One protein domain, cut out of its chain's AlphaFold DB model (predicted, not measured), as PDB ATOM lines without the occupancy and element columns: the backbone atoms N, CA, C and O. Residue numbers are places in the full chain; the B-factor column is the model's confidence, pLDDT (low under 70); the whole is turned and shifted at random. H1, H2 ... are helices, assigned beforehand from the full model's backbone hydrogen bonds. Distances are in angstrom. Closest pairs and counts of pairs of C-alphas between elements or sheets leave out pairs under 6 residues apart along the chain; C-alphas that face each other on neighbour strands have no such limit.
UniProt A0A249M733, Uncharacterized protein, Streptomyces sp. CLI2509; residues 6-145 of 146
ATOM      1  N   TYR A   6     115.230 143.800 162.266       92.69
ATOM      2  CA  TYR A   6     115.837 145.068 161.917       92.69
ATOM      3  C   TYR A   6     114.837 145.946 161.170       92.69
ATOM      4  O   TYR A   6     113.976 145.470 160.416       92.69
ATOM      5  N   SER A   7     114.941 147.247 161.396       93.50
ATOM      6  CA  SER A   7     114.241 148.283 160.650       93.50
ATOM      7  C   SER A   7     115.091 148.757 159.463       93.50
ATOM      8  O   SER A   7     116.297 148.504 159.393       93.50
ATOM      9  N   ARG A   8     114.479 149.466 158.509       91.88
ATOM     10  CA  ARG A   8     115.226 150.067 157.386       91.88
ATOM     11  C   ARG A   8     116.186 151.138 157.888       91.88
ATOM     12  O   ARG A   8     117.276 151.272 157.342       91.88
ATOM     13  N   ALA A   9     115.788 151.869 158.929       92.12
ATOM     14  CA  ALA A   9     116.632 152.853 159.587       92.12
ATOM     15  C   ALA A   9     117.889 152.192 160.162       92.12
ATOM     16  O   ALA A   9     118.985 152.637 159.844       92.12
ATOM     17  N   GLN A  10     117.752 151.070 160.878       93.94
ATOM     18  CA  GLN A  10     118.901 150.331 161.415       93.94
ATOM     19  C   GLN A  10     119.849 149.851 160.308       93.94
ATOM     20  O   GLN A  10     121.052 150.063 160.405       93.94
ATOM     21  N   VAL A  11     119.322 149.272 159.221       93.31
ATOM     22  CA  VAL A  11     120.149 148.833 158.078       93.31
ATOM     23  C   VAL A  11     120.855 150.012 157.409       93.31
ATOM     24  O   VAL A  11     122.051 149.945 157.136       93.31
ATOM     25  N   ARG A  12     120.148 151.120 157.176       92.75
ATOM     26  CA  ARG A  12     120.731 152.348 156.621       92.75
ATOM     27  C   ARG A  12     121.838 152.903 157.515       92.75
ATOM     28  O   ARG A  12     122.876 153.321 157.005       92.75
ATOM     29  N   ASP A  13     121.595 152.958 158.816       92.56
ATOM     30  CA  ASP A  13     122.504 153.579 159.769       92.56
ATOM     31  C   ASP A  13     123.748 152.701 159.976       92.56
ATOM     32  O   ASP A  13     124.852 153.239 159.997       92.56
ATOM     33  N   ALA A  14     123.612 151.369 159.944       94.06
ATOM     34  CA  ALA A  14     124.744 150.441 159.904       94.06
ATOM     35  C   ALA A  14     125.609 150.614 158.641       94.06
ATOM     36  O   ALA A  14     126.833 150.647 158.737       94.06
ATOM     37  N   ILE A  15     125.006 150.811 157.459       91.69
ATOM     38  CA  ILE A  15     125.758 151.108 156.221       91.69
ATOM     39  C   ILE A  15     126.538 152.424 156.343       91.69
ATOM     40  O   ILE A  15     127.683 152.517 155.904       91.69
ATOM     41  N   ARG A  16     125.934 153.450 156.951       90.12
ATOM     42  CA  ARG A  16     126.594 154.745 157.182       90.12
ATOM     43  C   ARG A  16     127.727 154.637 158.200       90.12
ATOM     44  O   ARG A  16     128.777 155.236 157.990       90.12
ATOM     45  N   ALA A  17     127.522 153.882 159.274       90.38
ATOM     46  CA  ALA A  17     128.540 153.638 160.287       90.38
ATOM     47  C   ALA A  17     129.710 152.817 159.720       90.38
ATOM     48  O   ALA A  17     130.861 153.146 159.990       90.38
ATOM     49  N   ALA A  18     129.435 151.832 158.856       89.94
ATOM     50  CA  ALA A  18     130.465 151.035 158.193       89.94
ATOM     51  C   ALA A  18     131.419 151.897 157.359       89.94
ATOM     52  O   ALA A  18     132.624 151.674 157.388       89.94
ATOM     53  N   GLU A  19     130.903 152.915 156.663       86.00
ATOM     54  CA  GLU A  19     131.752 153.884 155.962       86.00
ATOM     55  C   GLU A  19     132.686 154.610 156.939       86.00
ATOM     56  O   GLU A  19     133.876 154.699 156.667       86.00
ATOM     57  N   SER A  20     132.185 155.081 158.086       85.94
ATOM     58  CA  SER A  20     133.022 155.762 159.087       85.94
ATOM     59  C   SER A  20     134.121 154.846 159.627       85.94
ATOM     60  O   SER A  20     135.282 155.238 159.646       85.94
ATOM     61  N   VAL A  21     133.763 153.616 160.012       87.38
ATOM     62  CA  VAL A  21     134.712 152.622 160.539       87.38
ATOM     63  C   VAL A  21     135.778 152.275 159.500       87.38
ATOM     64  O   VAL A  21     136.947 152.144 159.839       87.38
ATOM     65  N   LEU A  22     135.395 152.128 158.230       84.94
ATOM     66  CA  LEU A  22     136.330 151.738 157.177       84.94
ATOM     67  C   LEU A  22     137.156 152.912 156.648       84.94
ATOM     68  O   LEU A  22     138.314 152.697 156.314       84.94
ATOM     69  N   LEU A  23     136.627 154.137 156.594       79.31
ATOM     70  CA  LEU A  23     137.393 155.318 156.172       79.31
ATOM     71  C   LEU A  23     138.548 155.631 157.128       79.31
ATOM     72  O   LEU A  23     139.624 156.008 156.666       79.31
ATOM     73  N   ASP A  24     138.342 155.448 158.433       75.50
ATOM     74  CA  ASP A  24     139.385 155.670 159.442       75.50
ATOM     75  C   ASP A  24     140.535 154.651 159.324       75.50
ATOM     76  O   ASP A  24     141.655 154.899 159.775       75.50
ATOM     77  N   GLU A  25     140.274 153.507 158.686       74.94
ATOM     78  CA  GLU A  25     141.125 152.320 158.768       74.94
ATOM     79  C   GLU A  25     141.739 151.899 157.433       74.94
ATOM     80  O   GLU A  25     142.877 151.422 157.365       74.94
ATOM     81  N   VAL A  26     140.992 152.096 156.355       66.50
ATOM     82  CA  VAL A  26     141.261 151.599 155.014       66.50
ATOM     83  C   VAL A  26     141.306 152.813 154.090       66.50
ATOM     84  O   VAL A  26     140.300 153.260 153.548       66.50
ATOM     85  N   HIS A  27     142.505 153.359 153.881       64.25
ATOM     86  CA  HIS A  27     142.750 154.553 153.054       64.25
ATOM     87  C   HIS A  27     142.620 154.280 151.537       64.25
ATOM     88  O   HIS A  27     143.239 154.959 150.719       64.25
ATOM     89  N   VAL A  28     141.866 153.249 151.156       54.47
ATOM     90  CA  VAL A  28     141.863 152.661 149.807       54.47
ATOM     91  C   VAL A  28     140.839 153.343 148.897       54.47
ATOM     92  O   VAL A  28     141.011 153.358 147.682       54.47
ATOM     93  N   VAL A  29     139.808 153.980 149.461       51.75
ATOM     94  CA  VAL A  29     138.762 154.662 148.686       51.75
ATOM     95  C   VAL A  29     138.677 156.113 149.144       51.75
ATOM     96  O   VAL A  29     138.416 156.394 150.313       51.75
ATOM     97  N   ALA A  30     138.912 157.056 148.228       52.66
ATOM     98  CA  ALA A  30     138.602 158.456 148.497       52.66
ATOM     99  C   ALA A  30     137.110 158.559 148.857       52.66
ATOM    100  O   ALA A  30     136.306 157.921 148.179       52.66
ATOM    101  N   PRO A  31     136.717 159.334 149.882       59.12
ATOM    102  CA  PRO A  31     135.321 159.420 150.290       59.12
ATOM    103  C   PRO A  31     134.475 159.963 149.131       59.12
ATOM    104  O   PRO A  31     134.441 161.170 148.889       59.12
ATOM    105  N   ASP A  32     133.809 159.069 148.397       67.00
ATOM    106  CA  ASP A  32     132.802 159.430 147.409       67.00
ATOM    107  C   ASP A  32     131.425 159.325 148.075       67.00
ATOM    108  O   ASP A  32     130.872 158.224 148.195       67.00
ATOM    109  N   PRO A  33     130.825 160.456 148.492       63.31
ATOM    110  CA  PRO A  33     129.501 160.450 149.102       63.31
ATOM    111  C   PRO A  33     128.434 159.829 148.184       63.31
ATOM    112  O   PRO A  33     127.397 159.377 148.668       63.31
ATOM    113  N   CYS A  34     128.678 159.760 146.869       75.44
ATOM    114  CA  CYS A  34     127.767 159.129 145.924       75.44
ATOM    115  C   CYS A  34     127.720 157.606 146.077       75.44
ATOM    116  O   CYS A  34     126.641 157.042 145.890       75.44
ATOM    117  N   LEU A  35     128.838 156.953 146.418       79.88
ATOM    118  CA  LEU A  35     128.923 155.493 146.519       79.88
ATOM    119  C   LEU A  35     128.150 154.972 147.733       79.88
ATOM    120  O   LEU A  35     127.366 154.033 147.603       79.88
ATOM    121  N   LYS A  36     128.296 155.627 148.889       84.12
ATOM    122  CA  LYS A  36     127.527 155.292 150.096       84.12
ATOM    123  C   LYS A  36     126.028 155.397 149.863       84.12
ATOM    124  O   LYS A  36     125.289 154.469 150.176       84.12
ATOM    125  N   ASP A  37     125.565 156.527 149.335       88.12
ATOM    126  CA  ASP A  37     124.134 156.744 149.126       88.12
ATOM    127  C   ASP A  37     123.568 155.749 148.098       88.12
ATOM    128  O   ASP A  37     122.421 155.311 148.215       88.12
ATOM    129  N   LEU A  38     124.380 155.344 147.114       89.88
ATOM    130  CA  LEU A  38     124.028 154.310 146.145       89.88
ATOM    131  C   LEU A  38     123.948 152.924 146.795       89.88
ATOM    132  O   LEU A  38     123.015 152.178 146.499       89.88
ATOM    133  N   LEU A  39     124.863 152.602 147.713       90.69
ATOM    134  CA  LEU A  39     124.830 151.366 148.494       90.69
ATOM    135  C   LEU A  39     123.615 151.311 149.425       90.69
ATOM    136  O   LEU A  39     122.903 150.308 149.434       90.69
ATOM    137  N   VAL A  40     123.311 152.402 150.134       92.19
ATOM    138  CA  VAL A  40     122.084 152.530 150.936       92.19
ATOM    139  C   VAL A  40     120.854 152.279 150.064       92.19
ATOM    140  O   VAL A  40     120.003 151.465 150.417       92.19
ATOM    141  N   ALA A  41     120.761 152.939 148.905       92.75
ATOM    142  CA  ALA A  41     119.641 152.747 147.992       92.75
ATOM    143  C   ALA A  41     119.538 151.296 147.494       92.75
ATOM    144  O   ALA A  41     118.438 150.744 147.462       92.75
ATOM    145  N   ALA A  42     120.663 150.668 147.139       94.31
ATOM    146  CA  ALA A  42     120.697 149.292 146.658       94.31
ATOM    147  C   ALA A  42     120.217 148.307 147.726       94.31
ATOM    148  O   ALA A  42     119.287 147.541 147.472       94.31
ATOM    149  N   VAL A  43     120.795 148.365 148.929       94.88
ATOM    150  CA  VAL A  43     120.446 147.451 150.022       94.88
ATOM    151  C   VAL A  43     118.988 147.626 150.426       94.88
ATOM    152  O   VAL A  43     118.272 146.637 150.519       94.88
ATOM    153  N   LEU A  44     118.503 148.859 150.602       94.19
ATOM    154  CA  LEU A  44     117.115 149.093 151.011       94.19
ATOM    155  C   LEU A  44     116.094 148.644 149.955       94.19
ATOM    156  O   LEU A  44     115.035 148.125 150.304       94.19
ATOM    157  N   VAL A  45     116.399 148.815 148.666       95.38
ATOM    158  CA  VAL A  45     115.542 148.311 147.582       95.38
ATOM    159  C   VAL A  45     115.524 146.782 147.563       95.38
ATOM    160  O   VAL A  45     114.457 146.188 147.423       95.38
ATOM    161  N   LEU A  46     116.682 146.140 147.731       95.62
ATOM    162  CA  LEU A  46     116.798 144.678 147.736       95.62
ATOM    163  C   LEU A  46     116.246 144.041 149.017       95.62
ATOM    164  O   LEU A  46     115.836 142.882 148.990       95.62
ATOM    165  N   LEU A  47     116.187 144.803 150.109       93.75
ATOM    166  CA  LEU A  47     115.549 144.403 151.359       93.75
ATOM    167  C   LEU A  47     114.025 144.289 151.195       93.75
ATOM    168  O   LEU A  47     113.435 143.323 151.670       93.75
ATOM    169  N   ASP A  48     113.395 145.219 150.467       92.31
ATOM    170  CA  ASP A  48     111.955 145.149 150.165       92.31
ATOM    171  C   ASP A  48     111.641 144.182 149.012       92.31
ATOM    172  O   ASP A  48     110.611 143.508 149.004       92.31
ATOM    173  N   ALA A  49     112.507 144.157 147.998       94.31
ATOM    174  CA  ALA A  49     112.303 143.430 146.755       94.31
ATOM    175  C   ALA A  49     113.634 142.818 146.271       94.31
ATOM    176  O   ALA A  49     114.334 143.425 145.458       94.31
ATOM    177  N   PRO A  50     113.971 141.583 146.695       94.44
ATOM    178  CA  PRO A  50     115.269 140.955 146.409       94.44
ATOM    179  C   PRO A  50     115.607 140.770 144.924       94.44
ATOM    180  O   PRO A  50     116.760 140.542 144.576       94.44
ATOM    181  N   SER A  51     114.608 140.831 144.040       93.75
ATOM    182  CA  SER A  51     114.759 140.722 142.584       93.75
ATOM    183  C   SER A  51     114.618 142.065 141.855       93.75
ATOM    184  O   SER A  51     114.450 142.091 140.633       93.75
ATOM    185  N   ALA A  52     114.641 143.184 142.584       95.88
ATOM    186  CA  ALA A  52     114.480 144.506 142.005       95.88
ATOM    187  C   ALA A  52     115.574 144.811 140.962       95.88
ATOM    188  O   ALA A  52     116.754 144.530 141.179       95.88
ATOM    189  N   PRO A  53     115.208 145.415 139.819       95.69
ATOM    190  CA  PRO A  53     116.174 145.755 138.786       95.69
ATOM    191  C   PRO A  53     117.014 146.973 139.186       95.69
ATOM    192  O   PRO A  53     116.572 147.837 139.943       95.69
ATOM    193  N   TRP A  54     118.179 147.132 138.551       94.38
ATOM    194  CA  TRP A  54     119.059 148.296 138.740       94.38
ATOM    195  C   TRP A  54     118.347 149.653 138.586       94.38
ATOM    196  O   TRP A  54     118.637 150.601 139.307       94.38
ATOM    197  N   GLY A  55     117.361 149.753 137.687       95.81
ATOM    198  CA  GLY A  55     116.575 150.981 137.517       95.81
ATOM    199  C   GLY A  55     115.779 151.390 138.766       95.81
ATOM    200  O   GLY A  55     115.607 152.584 139.016       95.81
ATOM    201  N   ALA A  56     115.339 150.425 139.580       95.69
ATOM    202  CA  ALA A  56     114.678 150.704 140.854       95.69
ATOM    203  C   ALA A  56     115.670 151.284 141.874       95.69
ATOM    204  O   ALA A  56     115.352 152.268 142.538       95.69
ATOM    205  N   VAL A  57     116.896 150.748 141.915       94.25
ATOM    206  CA  VAL A  57     117.993 151.277 142.743       94.25
ATOM    207  C   VAL A  57     118.318 152.719 142.363       94.25
ATOM    208  O   VAL A  57     118.357 153.581 143.235       94.25
ATOM    209  N   LEU A  58     118.468 153.021 141.070       94.31
ATOM    210  CA  LEU A  58     118.734 154.389 140.605       94.31
ATOM    211  C   LEU A  58     117.598 155.361 140.949       94.31
ATOM    212  O   LEU A  58     117.854 156.514 141.295       94.31
ATOM    213  N   THR A  59     116.348 154.901 140.878       94.31
ATOM    214  CA  THR A  59     115.184 155.707 141.270       94.31
ATOM    215  C   THR A  59     115.205 156.006 142.769       94.31
ATOM    216  O   THR A  59     115.026 157.157 143.168       94.31
ATOM    217  N   ALA A  60     115.475 154.993 143.597       91.38
ATOM    218  CA  ALA A  60     115.596 155.150 145.044       91.38
ATOM    219  C   ALA A  60     116.772 156.062 145.423       91.38
ATOM    220  O   ALA A  60     116.613 156.952 146.251       91.38
ATOM    221  N   TYR A  61     117.917 155.904 144.759       92.19
ATOM    222  CA  TYR A  61     119.095 156.754 144.922       92.19
ATOM    223  C   TYR A  61     118.802 158.222 144.584       92.19
ATOM    224  O   TYR A  61     119.118 159.120 145.364       92.19
ATOM    225  N   ALA A  62     118.140 158.480 143.451       91.00
ATOM    226  CA  ALA A  62     117.729 159.829 143.074       91.00
ATOM    227  C   ALA A  62     116.758 160.440 144.101       91.00
ATOM    228  O   ALA A  62     116.884 161.620 144.433       91.00
ATOM    229  N   GLY A  63     115.829 159.638 144.632       89.19
ATOM    230  CA  GLY A  63     114.932 160.038 145.717       89.19
ATOM    231  C   GLY A  63     115.687 160.396 146.996       89.19
ATOM    232  O   GLY A  63     115.494 161.486 147.525       89.19
ATOM    233  N   LEU A  64     116.615 159.538 147.434       87.44
ATOM    234  CA  LEU A  64     117.443 159.758 148.623       87.44
ATOM    235  C   LEU A  64     118.222 161.076 148.536       87.44
ATOM    236  O   LEU A  64     118.270 161.834 149.502       87.44
ATOM    237  N   ARG A  65     118.790 161.385 147.365       86.50
ATOM    238  CA  ARG A  65     119.547 162.625 147.148       86.50
ATOM    239  C   ARG A  65     118.685 163.878 147.081       86.50
ATOM    240  O   ARG A  65     119.169 164.956 147.415       86.50
ATOM    241  N   ARG A  66     117.450 163.760 146.592       86.81
ATOM    242  CA  ARG A  66     116.538 164.899 146.443       86.81
ATOM    243  C   ARG A  66     115.812 165.218 147.748       86.81
ATOM    244  O   ARG A  66     115.720 166.383 148.117       86.81
ATOM    245  N   ASP A  67     115.305 164.184 148.410       83.88
ATOM    246  CA  ASP A  67     114.318 164.306 149.484       83.88
ATOM    247  C   ASP A  67     114.894 163.918 150.860       83.88
ATOM    248  O   ASP A  67     114.268 164.178 151.887       83.88
ATOM    249  N   GLY A  68     116.097 163.334 150.900       75.75
ATOM    250  CA  GLY A  68     116.681 162.758 152.108       75.75
ATOM    251  C   GLY A  68     116.095 161.380 152.453       75.75
ATOM    252  O   GLY A  68     115.275 160.833 151.711       75.75
ATOM    253  N   PRO A  69     116.537 160.761 153.562       70.81
ATOM    254  CA  PRO A  69     116.006 159.473 153.994       70.81
ATOM    255  C   PRO A  69     114.524 159.590 154.409       70.81
ATOM    256  O   PRO A  69     114.167 160.546 155.105       70.81
ATOM    257  N   PRO A  70     113.652 158.633 154.041       65.69
ATOM    258  CA  PRO A  70     112.259 158.649 154.478       65.69
ATOM    259  C   PRO A  70     112.153 158.425 156.002       65.69
ATOM    260  O   PRO A  70     112.929 157.685 156.598       65.69
ATOM    261  N   ALA A  71     111.201 159.111 156.647       58.97
ATOM    262  CA  ALA A  71     111.288 159.423 158.081       58.97
ATOM    263  C   ALA A  71     110.361 158.640 159.038       58.97
ATOM    264  O   ALA A  71     110.421 158.898 160.236       58.97
ATOM    265  N   LYS A  72     109.452 157.760 158.576       56.12
ATOM    266  CA  LYS A  72     108.457 157.131 159.488       56.12
ATOM    267  C   LYS A  72     108.263 155.626 159.342       56.12
ATOM    268  O   LYS A  72     108.258 154.932 160.352       56.12
ATOM    269  N   ASP A  73     108.129 155.107 158.126       60.66
ATOM    270  CA  ASP A  73     107.917 153.662 157.928       60.66
ATOM    271  C   ASP A  73     109.202 152.835 158.085       60.66
ATOM    272  O   ASP A  73     109.141 151.614 158.269       60.66
ATOM    273  N   ASP A  74     110.347 153.518 158.059       75.19
ATOM    274  CA  ASP A  74     111.686 152.946 158.152       75.19
ATOM    275  C   ASP A  74     112.064 152.506 159.575       75.19
ATOM    276  O   ASP A  74     112.989 151.714 159.716       75.19
ATOM    277  N   GLU A  75     111.348 152.968 160.608       82.00
ATOM    278  CA  GLU A  75     111.649 152.688 162.025       82.00
ATOM    279  C   GLU A  75     111.054 151.363 162.526       82.00
ATOM    280  O   GLU A  75     111.491 150.807 163.531       82.00
ATOM    281  N   VAL A  76     110.051 150.822 161.831       86.25
ATOM    282  CA  VAL A  76     109.406 149.572 162.247       86.25
ATOM    283  C   VAL A  76     110.292 148.389 161.863       86.25
ATOM    284  O   VAL A  76     110.506 148.134 160.677       86.25
ATOM    285  N   ALA A  77     110.767 147.646 162.866       88.50
ATOM    286  CA  ALA A  77     111.551 146.433 162.670       88.50
ATOM    287  C   ALA A  77     110.710 145.329 162.011       88.50
ATOM    288  O   ALA A  77     109.664 144.933 162.532       88.50
ATOM    289  N   LYS A  78     111.150 144.867 160.839       91.75
ATOM    290  CA  LYS A  78     110.401 143.934 159.978       91.75
ATOM    291  C   LYS A  78     111.266 142.834 159.377       91.75
ATOM    292  O   LYS A  78     110.716 141.811 158.991       91.75
ATOM    293  N   PHE A  79     112.577 143.047 159.286       90.81
ATOM    294  CA  PHE A  79     113.472 142.183 158.527       90.81
ATOM    295  C   PHE A  79     114.322 141.340 159.465       90.81
ATOM    296  O   PHE A  79     115.006 141.882 160.325       90.81
ATOM    297  N   GLY A  80     114.310 140.025 159.306       92.81
ATOM    298  CA  GLY A  80     115.193 139.136 160.051       92.81
ATOM    299  C   GLY A  80     116.650 139.235 159.590       92.81
ATOM    300  O   GLY A  80     116.959 139.721 158.500       92.81
ATOM    301  N   CYS A  81     117.557 138.672 160.390       91.19
ATOM    302  CA  CYS A  81     118.986 138.578 160.065       91.19
ATOM    303  C   CYS A  81     119.256 137.957 158.682       91.19
ATOM    304  O   CYS A  81     120.079 138.465 157.927       91.19
ATOM    305  N   THR A  82     118.515 136.915 158.287       93.19
ATOM    306  CA  THR A  82     118.680 136.295 156.957       93.19
ATOM    307  C   THR A  82     118.332 137.249 155.808       93.19
ATOM    308  O   THR A  82     118.988 137.227 154.767       93.19
ATOM    309  N   GLU A  83     117.307 138.083 155.978       94.44
ATOM    310  CA  GLU A  83     116.859 139.033 154.955       94.44
ATOM    311  C   GLU A  83     117.832 140.207 154.851       94.44
ATOM    312  O   GLU A  83     118.252 140.547 153.744       94.44
ATOM    313  N   ALA A  84     118.269 140.744 155.996       93.94
ATOM    314  CA  ALA A  84     119.299 141.775 156.057       93.94
ATOM    315  C   ALA A  84     120.618 141.287 155.437       93.94
ATOM    316  O   ALA A  84     121.155 141.944 154.549       93.94
ATOM    317  N   ASN A  85     121.092 140.095 155.815       94.50
ATOM    318  CA  ASN A  85     122.310 139.494 155.271       94.50
ATOM    319  C   ASN A  85     122.240 139.342 153.746       94.50
ATOM    320  O   ASN A  85     123.148 139.778 153.034       94.50
ATOM    321  N   ARG A  86     121.133 138.793 153.229       96.00
ATOM    322  CA  ARG A  86     120.933 138.640 151.784       96.00
ATOM    323  C   ARG A  86     120.938 139.989 151.064       96.00
ATOM    324  O   ARG A  86     121.574 140.105 150.022       96.00
ATOM    325  N   ALA A  87     120.222 140.979 151.595       96.31
ATOM    326  CA  ALA A  87     120.111 142.297 150.978       96.31
ATOM    327  C   ALA A  87     121.446 143.055 150.984       96.31
ATOM    328  O   ALA A  87     121.787 143.676 149.981       96.31
ATOM    329  N   VAL A  88     122.214 142.972 152.078       95.12
ATOM    330  CA  VAL A  88     123.540 143.597 152.196       95.12
ATOM    331  C   VAL A  88     124.512 142.995 151.185       95.12
ATOM    332  O   VAL A  88     125.083 143.743 150.396       95.12
ATOM    333  N   ASN A  89     124.635 141.662 151.135       94.44
ATOM    334  CA  ASN A  89     125.494 140.985 150.157       94.44
ATOM    335  C   ASN A  89     125.108 141.361 148.720       94.44
ATOM    336  O   ASN A  89     125.931 141.861 147.959       94.44
ATOM    337  N   ALA A  90     123.825 141.206 148.375       94.38
ATOM    338  CA  ALA A  90     123.344 141.505 147.030       94.38
ATOM    339  C   ALA A  90     123.509 142.988 146.658       94.38
ATOM    340  O   ALA A  90     123.770 143.300 145.500       94.38
ATOM    341  N   GLY A  91     123.364 143.905 147.619       93.50
ATOM    342  CA  GLY A  91     123.559 145.336 147.408       93.50
ATOM    343  C   GLY A  91     125.020 145.700 147.157       93.50
ATOM    344  O   GLY A  91     125.297 146.427 146.202       93.50
ATOM    345  N   VAL A  92     125.946 145.172 147.965       90.75
ATOM    346  CA  VAL A  92     127.394 145.387 147.787       90.75
ATOM    347  C   VAL A  92     127.864 144.817 146.450       90.75
ATOM    348  O   VAL A  92     128.552 145.516 145.702       90.75
ATOM    349  N   ASP A  93     127.437 143.601 146.102       90.50
ATOM    350  CA  ASP A  93     127.760 142.978 144.816       90.50
ATOM    351  C   ASP A  93     127.213 143.790 143.643       90.50
ATOM    352  O   ASP A  93     127.966 144.175 142.747       90.50
ATOM    353  N   LEU A  94     125.918 144.121 143.679       90.38
ATOM    354  CA  LEU A  94     125.261 144.873 142.612       90.38
ATOM    355  C   LEU A  94     125.908 146.241 142.401       90.38
ATOM    356  O   LEU A  94     126.083 146.651 141.257       90.38
ATOM    357  N   VAL A  95     126.247 146.961 143.472       89.06
ATOM    358  CA  VAL A  95     126.923 148.255 143.343       89.06
ATOM    359  C   VAL A  95     128.325 148.057 142.784       89.06
ATOM    360  O   VAL A  95     128.630 148.667 141.760       89.06
ATOM    361  N   GLY A  96     129.139 147.175 143.373       84.62
ATOM    362  CA  GLY A  96     130.516 146.933 142.933       84.62
ATOM    363  C   GLY A  96     130.623 146.525 141.461       84.62
ATOM    364  O   GLY A  96     131.459 147.054 140.727       84.62
ATOM    365  N   ASP A  97     129.718 145.663 140.993       85.44
ATOM    366  CA  ASP A  97     129.664 145.216 139.596       85.44
ATOM    367  C   ASP A  97     129.272 146.340 138.625       85.44
ATOM    368  O   ASP A  97     129.625 146.309 137.445       85.44
ATOM    369  N   ARG A  98     128.520 147.343 139.097       85.62
ATOM    370  CA  ARG A  98     128.023 148.456 138.272       85.62
ATOM    371  C   ARG A  98     128.937 149.666 138.268       85.62
ATOM    372  O   ARG A  98     128.973 150.360 137.254       85.62
ATOM    373  N   VAL A  99     129.636 149.925 139.370       76.62
ATOM    374  CA  VAL A  99     130.608 151.022 139.449       76.62
ATOM    375  C   VAL A  99     131.969 150.639 138.870       76.62
ATOM    376  O   VAL A  99     132.775 151.521 138.604       76.62
ATOM    377  N   GLY A 100     132.183 149.354 138.571       66.12
ATOM    378  CA  GLY A 100     133.408 148.891 137.932       66.12
ATOM    379  C   GLY A 100     134.567 148.781 138.913       66.12
ATOM    380  O   GLY A 100     135.690 149.098 138.540       66.12
ATOM    381  N   GLU A 101     134.300 148.262 140.117       63.69
ATOM    382  CA  GLU A 101     135.305 147.927 141.139       63.69
ATOM    383  C   GLU A 101     135.521 146.391 141.216       63.69
ATOM    384  O   GLU A 101     135.147 145.754 142.208       63.69
ATOM    385  N   PRO A 102     136.037 145.730 140.153       47.28
ATOM    386  CA  PRO A 102     136.136 144.272 140.079       47.28
ATOM    387  C   PRO A 102     137.295 143.667 140.887       47.28
ATOM    388  O   PRO A 102     137.323 142.449 141.044       47.28
ATOM    389  N   GLU A 103     138.246 144.460 141.394       53.34
ATOM    390  CA  GLU A 103     139.529 143.937 141.909       53.34
ATOM    391  C   GLU A 103     139.653 143.842 143.435       53.34
ATOM    392  O   GLU A 103     140.673 143.370 143.928       53.34
ATOM    393  N   TYR A 104     138.606 144.159 144.199       59.72
ATOM    394  CA  TYR A 104     138.654 144.022 145.656       59.72
ATOM    395  C   TYR A 104     137.527 143.143 146.206       59.72
ATOM    396  O   TYR A 104     136.653 143.610 146.938       59.72
ATOM    397  N   SER A 105     137.557 141.842 145.889       69.00
ATOM    398  CA  SER A 105     136.681 140.849 146.542       69.00
ATOM    399  C   SER A 105     136.784 140.912 148.068       69.00
ATOM    400  O   SER A 105     135.780 140.794 148.766       69.00
ATOM    401  N   ASP A 106     137.987 141.168 148.579       78.56
ATOM    402  CA  ASP A 106     138.248 141.236 150.016       78.56
ATOM    403  C   ASP A 106     137.682 142.518 150.635       78.56
ATOM    404  O   ASP A 106     137.137 142.473 151.736       78.56
ATOM    405  N   LEU A 107     137.694 143.639 149.902       81.19
ATOM    406  CA  LEU A 107     137.029 144.868 150.339       81.19
ATOM    407  C   LEU A 107     135.506 144.705 150.343       81.19
ATOM    408  O   LEU A 107     134.866 145.154 151.288       81.19
ATOM    409  N   LYS A 108     134.917 144.037 149.339       86.00
ATOM    410  CA  LYS A 108     133.471 143.737 149.329       86.00
ATOM    411  C   LYS A 108     133.080 142.916 150.561       86.00
ATOM    412  O   LYS A 108     132.157 143.297 151.277       86.00
ATOM    413  N   ASN A 109     133.822 141.843 150.842       88.94
ATOM    414  CA  ASN A 109     133.596 141.009 152.023       88.94
ATOM    415  C   ASN A 109     133.773 141.801 153.321       88.94
ATOM    416  O   ASN A 109     132.970 141.656 154.242       88.94
ATOM    417  N   LEU A 110     134.782 142.672 153.392       89.88
ATOM    418  CA  LEU A 110     134.996 143.542 154.541       89.88
ATOM    419  C   LEU A 110     133.830 144.499 154.757       89.88
ATOM    420  O   LEU A 110     133.299 144.533 155.858       89.88
ATOM    421  N   VAL A 111     133.373 145.186 153.710       90.62
ATOM    422  CA  VAL A 111     132.201 146.069 153.769       90.62
ATOM    423  C   VAL A 111     130.966 145.307 154.249       90.62
ATOM    424  O   VAL A 111     130.297 145.765 155.173       90.62
ATOM    425  N   VAL A 112     130.678 144.132 153.677       93.38
ATOM    426  CA  VAL A 112     129.546 143.294 154.105       93.38
ATOM    427  C   VAL A 112     129.663 142.942 155.586       93.38
ATOM    428  O   VAL A 112     128.725 143.182 156.343       93.38
ATOM    429  N   ASN A 113     130.805 142.403 156.012       94.06
ATOM    430  CA  ASN A 113     130.999 141.953 157.385       94.06
ATOM    431  C   ASN A 113     130.935 143.112 158.385       94.06
ATOM    432  O   ASN A 113     130.306 142.967 159.427       94.06
ATOM    433  N   THR A 114     131.488 144.279 158.048       93.75
ATOM    434  CA  THR A 114     131.355 145.488 158.870       93.75
ATOM    435  C   THR A 114     129.892 145.912 159.015       93.75
ATOM    436  O   THR A 114     129.457 146.200 160.125       93.75
ATOM    437  N   ILE A 115     129.110 145.920 157.929       94.69
ATOM    438  CA  ILE A 115     127.682 146.287 157.985       94.69
ATOM    439  C   ILE A 115     126.897 145.305 158.861       94.69
ATOM    440  O   ILE A 115     126.049 145.728 159.644       94.69
ATOM    441  N   LEU A 116     127.147 144.002 158.716       95.31
ATOM    442  CA  LEU A 116     126.442 142.975 159.483       95.31
ATOM    443  C   LEU A 116     126.818 143.003 160.965       95.31
ATOM    444  O   LEU A 116     125.935 142.841 161.802       95.31
ATOM    445  N   GLU A 117     128.082 143.268 161.287       95.06
ATOM    446  CA  GLU A 117     128.509 143.444 162.673       95.06
ATOM    447  C   GLU A 117     127.842 144.674 163.295       95.06
ATOM    448  O   GLU A 117     127.235 144.562 164.350       95.06
ATOM    449  N   LEU A 118     127.840 145.815 162.597       94.75
ATOM    450  CA  LEU A 118     127.216 147.056 163.077       94.75
ATOM    451  C   LEU A 118     125.686 146.984 163.172       94.75
ATOM    452  O   LEU A 118     125.061 147.772 163.881       94.75
ATOM    453  N   LEU A 119     125.062 146.047 162.456       93.69
ATOM    454  CA  LEU A 119     123.648 145.729 162.634       93.69
ATOM    455  C   LEU A 119     123.383 145.010 163.960       93.69
ATOM    456  O   LEU A 119     122.320 145.203 164.551       93.69
ATOM    457  N   GLU A 120     124.308 144.166 164.410       92.75
ATOM    458  CA  GLU A 120     124.191 143.436 165.674       92.75
ATOM    459  C   GLU A 120     124.680 144.256 166.871       92.75
ATOM    460  O   GLU A 120     124.014 144.275 167.908       92.75
ATOM    461  N   ASP A 121     125.802 144.952 166.708       94.12
ATOM    462  CA  ASP A 121     126.423 145.832 167.689       94.12
ATOM    463  C   ASP A 121     126.804 147.172 167.029       94.12
ATOM    464  O   ASP A 121     127.860 147.283 166.403       94.12
ATOM    465  N   PRO A 122     125.964 148.216 167.165       93.44
ATOM    466  CA  PRO A 122     126.218 149.532 166.576       93.44
ATOM    467  C   PRO A 122     127.502 150.223 167.052       93.44
ATOM    468  O   PRO A 122     127.932 151.183 166.416       93.44
ATOM    469  N   GLU A 123     128.094 149.764 168.158       93.69
ATOM    470  CA  GLU A 123     129.334 150.306 168.724       93.69
ATOM    471  C   GLU A 123     130.567 149.465 168.342       93.69
ATOM    472  O   GLU A 123     131.673 149.753 168.806       93.69
ATOM    473  N   ALA A 124     130.398 148.434 167.501       94.31
ATOM    474  CA  ALA A 124     131.483 147.561 167.080       94.31
ATOM    475  C   ALA A 124     132.617 148.348 166.413       94.31
ATOM    476  O   ALA A 124     132.423 149.144 165.489       94.31
ATOM    477  N   THR A 125     133.838 148.082 166.864       93.75
ATOM    478  CA  THR A 125     135.046 148.668 166.289       93.75
ATOM    479  C   THR A 125     135.544 147.847 165.102       93.75
ATOM    480  O   THR A 125     135.148 146.701 164.883       93.75
ATOM    481  N   PHE A 126     136.494 148.395 164.343       92.62
ATOM    482  CA  PHE A 126     137.155 147.634 163.282       92.62
ATOM    483  C   PHE A 126     137.883 146.378 163.804       92.62
ATOM    484  O   PHE A 126     137.938 145.357 163.116       92.62
ATOM    485  N   GLU A 127     138.416 146.413 165.029       94.25
ATOM    486  CA  GLU A 127     139.010 145.231 165.668       94.25
ATOM    487  C   GLU A 127     137.943 144.159 165.938       94.25
ATOM    488  O   GLU A 127     138.168 142.994 165.619       94.25
ATOM    489  N   ASP A 128     136.761 144.545 166.428       95.62
ATOM    490  CA  ASP A 128     135.663 143.604 166.692       95.62
ATOM    491  C   ASP A 128     135.197 142.923 165.402       95.62
ATOM    492  O   ASP A 128     135.119 141.693 165.340       95.62
ATOM    493  N   VAL A 129     134.996 143.711 164.337       93.38
ATOM    494  CA  VAL A 129     134.645 143.199 163.005       93.38
ATOM    495  C   VAL A 129     135.684 142.191 162.525       93.38
ATOM    496  O   VAL A 129     135.337 141.103 162.067       93.38
ATOM    497  N   THR A 130     136.968 142.544 162.598       93.50
ATOM    498  CA  THR A 130     138.026 141.712 162.014       93.50
ATOM    499  C   THR A 130     138.247 140.415 162.786       93.50
ATOM    500  O   THR A 130     138.327 139.342 162.177       93.50
ATOM    501  N   LEU A 131     138.220 140.479 164.117       95.31
ATOM    502  CA  LEU A 131     138.299 139.296 164.969       95.31
ATOM    503  C   LEU A 131     137.094 138.379 164.780       95.31
ATOM    504  O   LEU A 131     137.258 137.160 164.712       95.31
ATOM    505  N   ARG A 132     135.887 138.937 164.674       92.56
ATOM    506  CA  ARG A 132     134.669 138.134 164.566       92.56
ATOM    507  C   ARG A 132     134.469 137.535 163.177       92.56
ATOM    508  O   ARG A 132     134.100 136.366 163.078       92.56
ATOM    509  N   ALA A 133     134.729 138.305 162.124       91.12
ATOM    510  CA  ALA A 133     134.509 137.869 160.748       91.12
ATOM    511  C   ALA A 133     135.660 137.023 160.187       91.12
ATOM    512  O   ALA A 133     135.414 136.106 159.402       91.12
ATOM    513  N   TYR A 134     136.904 137.308 160.583       90.25
ATOM    514  CA  TYR A 134     138.092 136.675 159.999       90.25
ATOM    515  C   TYR A 134     138.934 135.887 161.003       90.25
ATOM    516  O   TYR A 134     139.789 135.110 160.585       90.25
ATOM    517  N   GLY A 135     138.711 136.055 162.311       93.56
ATOM    518  CA  GLY A 135     139.580 135.466 163.335       93.56
ATOM    519  C   GLY A 135     140.972 136.100 163.382       93.56
ATOM    520  O   GLY A 135     141.879 135.528 163.984       93.56
ATOM    521  N   GLU A 136     141.145 137.262 162.750       94.25
ATOM    522  CA  GLU A 136     142.431 137.923 162.552       94.25
ATOM    523  C   GLU A 136     142.405 139.341 163.138       94.25
ATOM    524  O   GLU A 136     141.389 140.026 163.021       94.25
ATOM    525  N   PRO A 137     143.507 139.825 163.741       93.88
ATOM    526  CA  PRO A 137     143.585 141.198 164.234       93.88
ATOM    527  C   PRO A 137     143.478 142.227 163.101       93.88
ATOM    528  O   PRO A 137     143.990 141.989 162.000       93.88
ATOM    529  N   SER A 138     142.972 143.427 163.399       91.31
ATOM    530  CA  SER A 138     142.778 144.492 162.399       91.31
ATOM    531  C   SER A 138     144.030 144.792 161.574       91.31
ATOM    532  O   SER A 138     143.960 144.955 160.358       91.31
ATOM    533  N   ARG A 139     145.210 144.795 162.211       90.44
ATOM    534  CA  ARG A 139     146.501 145.024 161.536       90.44
ATOM    535  C   ARG A 139     146.784 144.036 160.397       90.44
ATOM    536  O   ARG A 139     147.475 144.403 159.455       90.44
ATOM    537  N   VAL A 140     146.320 142.787 160.516       89.62
ATOM    538  CA  VAL A 140     146.537 141.736 159.512       89.62
ATOM    539  C   VAL A 140     145.607 141.982 158.333       89.62
ATOM    540  O   VAL A 140     146.072 142.021 157.199       89.62
ATOM    541  N   VAL A 141     144.330 142.246 158.619       87.94
ATOM    542  CA  VAL A 141     143.308 142.530 157.605       87.94
ATOM    543  C   VAL A 141     143.631 143.802 156.816       87.94
ATOM    544  O   VAL A 141     143.509 143.795 155.595       87.94
ATOM    545  N   ARG A 142     144.143 144.865 157.461       85.88
ATOM    546  CA  ARG A 142     144.642 146.057 156.740       85.88
ATOM    547  C   ARG A 142     145.714 145.693 155.708       85.88
ATOM    548  O   ARG A 142     145.724 146.253 154.622       85.88
ATOM    549  N   GLY A 143     146.577 144.724 156.021       82.38
ATOM    550  CA  GLY A 143     147.628 144.255 155.117       82.38
ATOM    551  C   GLY A 143     147.125 143.495 153.883       82.38
ATOM    552  O   GLY A 143     147.894 143.319 152.944       82.38
ATOM    553  N   TRP A 144     145.863 143.050 153.857       83.06
ATOM    554  CA  TRP A 144     145.253 142.436 152.669       83.06
ATOM    555  C   TRP A 144     144.801 143.476 151.641       83.06
ATOM    556  O   TRP A 144     144.675 143.159 150.463       83.06
ATOM    557  N   LEU A 145     144.558 144.712 152.085       74.69
ATOM    558  CA  LEU A 145     143.913 145.757 151.290       74.69
ATOM    559  C   LEU A 145     144.907 146.670 150.548       74.69
ATOM    560  O   LEU A 145     144.471 147.447 149.700       74.69
TER     561      LEU A 145
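Overview. This is residues 6 to 145 of the 146 residues of an uncharacterized protein of Streptomyces sp. CLI2509 (UniProt A0A249M733). Two helical hairpins, H1 with H2 and H4 with H5, pack on each other at a slant and make a core of four helices. H3 packs on H2 at one end of the longest axis, while H6 packs on H5 towards the other end, with the short H7 beyond it. The printed part has 140 residues with seven named helices, H1 to H7 in chain order, and no named strand; the class is all helix. The whole is compact, with a radius of gyration of the C-alphas of 14.4 A and spans of 39 by 31 by 24 A.

Along the chain. Find C-alpha 8 at (115.226, 150.067, 157.386); from there H1 runs through residues 8 to 23, 22.8 A long. Next come H2, residues 33 to 48, 23.3 A, and H3, residues 54 to 67, 19.9 A. Look for C-alpha 81 at (118.986, 138.578, 160.065), where H4, the longest helix by residues, begins; it spans residues 81 to 99 and 26.7 A. H5 holds residues 105 to 120, 23.0 A, and H6 residues 126 to 134, 11.5 A. H7, residues 138 to 142, 6.2 A, ends at C-alpha 142 at (144.642, 146.057, 156.740).

Arrangement. H2 and H5 are the hubs, touching three helices each, yet they are apart from each other. Start at Arg 12: its C-alpha and that of Val 40 are the closest of the hairpin H1 and H2, 5.8 A, at a shallow tilt of 34 degrees, only just short of steep. H2 touches H3 at Ala 41 and Tyr 61, closest C-alphas 5.1 A, at a steep tilt of 61 degrees. H2 touches H4 at Val 43 and Gly 91, closest C-alphas 4.6 A, at a steep tilt of 44 degrees, opposite ways. H3 and H4 are near each other. In the hairpin H4 and H5, the closest C-alphas are those of Asn 89 and Val 112, 6.1 A, at 34 degrees, a shallow tilt only just short of steep. H5 touches H1 at Leu 118 and Ala 14, closest C-alphas 5.3 A, at a steep tilt of 52 degrees. H5 touches H6 with residues 113 to 117 alone; the closest C-alphas are those of Thr 114 and Val 129, 5.8 A. H6 touches H7, closest C-alphas Glu 127 and Ser 138, 5.0 A. In H1 to H7, every O i to N i+4 pair is within hydrogen-bond range.

Size, cuts and confidence. The C-alphas farthest apart, those of Lys 72 and Gly 143, are 41.5 A apart. The printed part has no cut. The link from H3 to H4, residues 68 to 80, is long. Look for pLDDT under 70 at residues 26 to 33, 70 to 73 and 100 to 105; the mean of the printed part is 86.3.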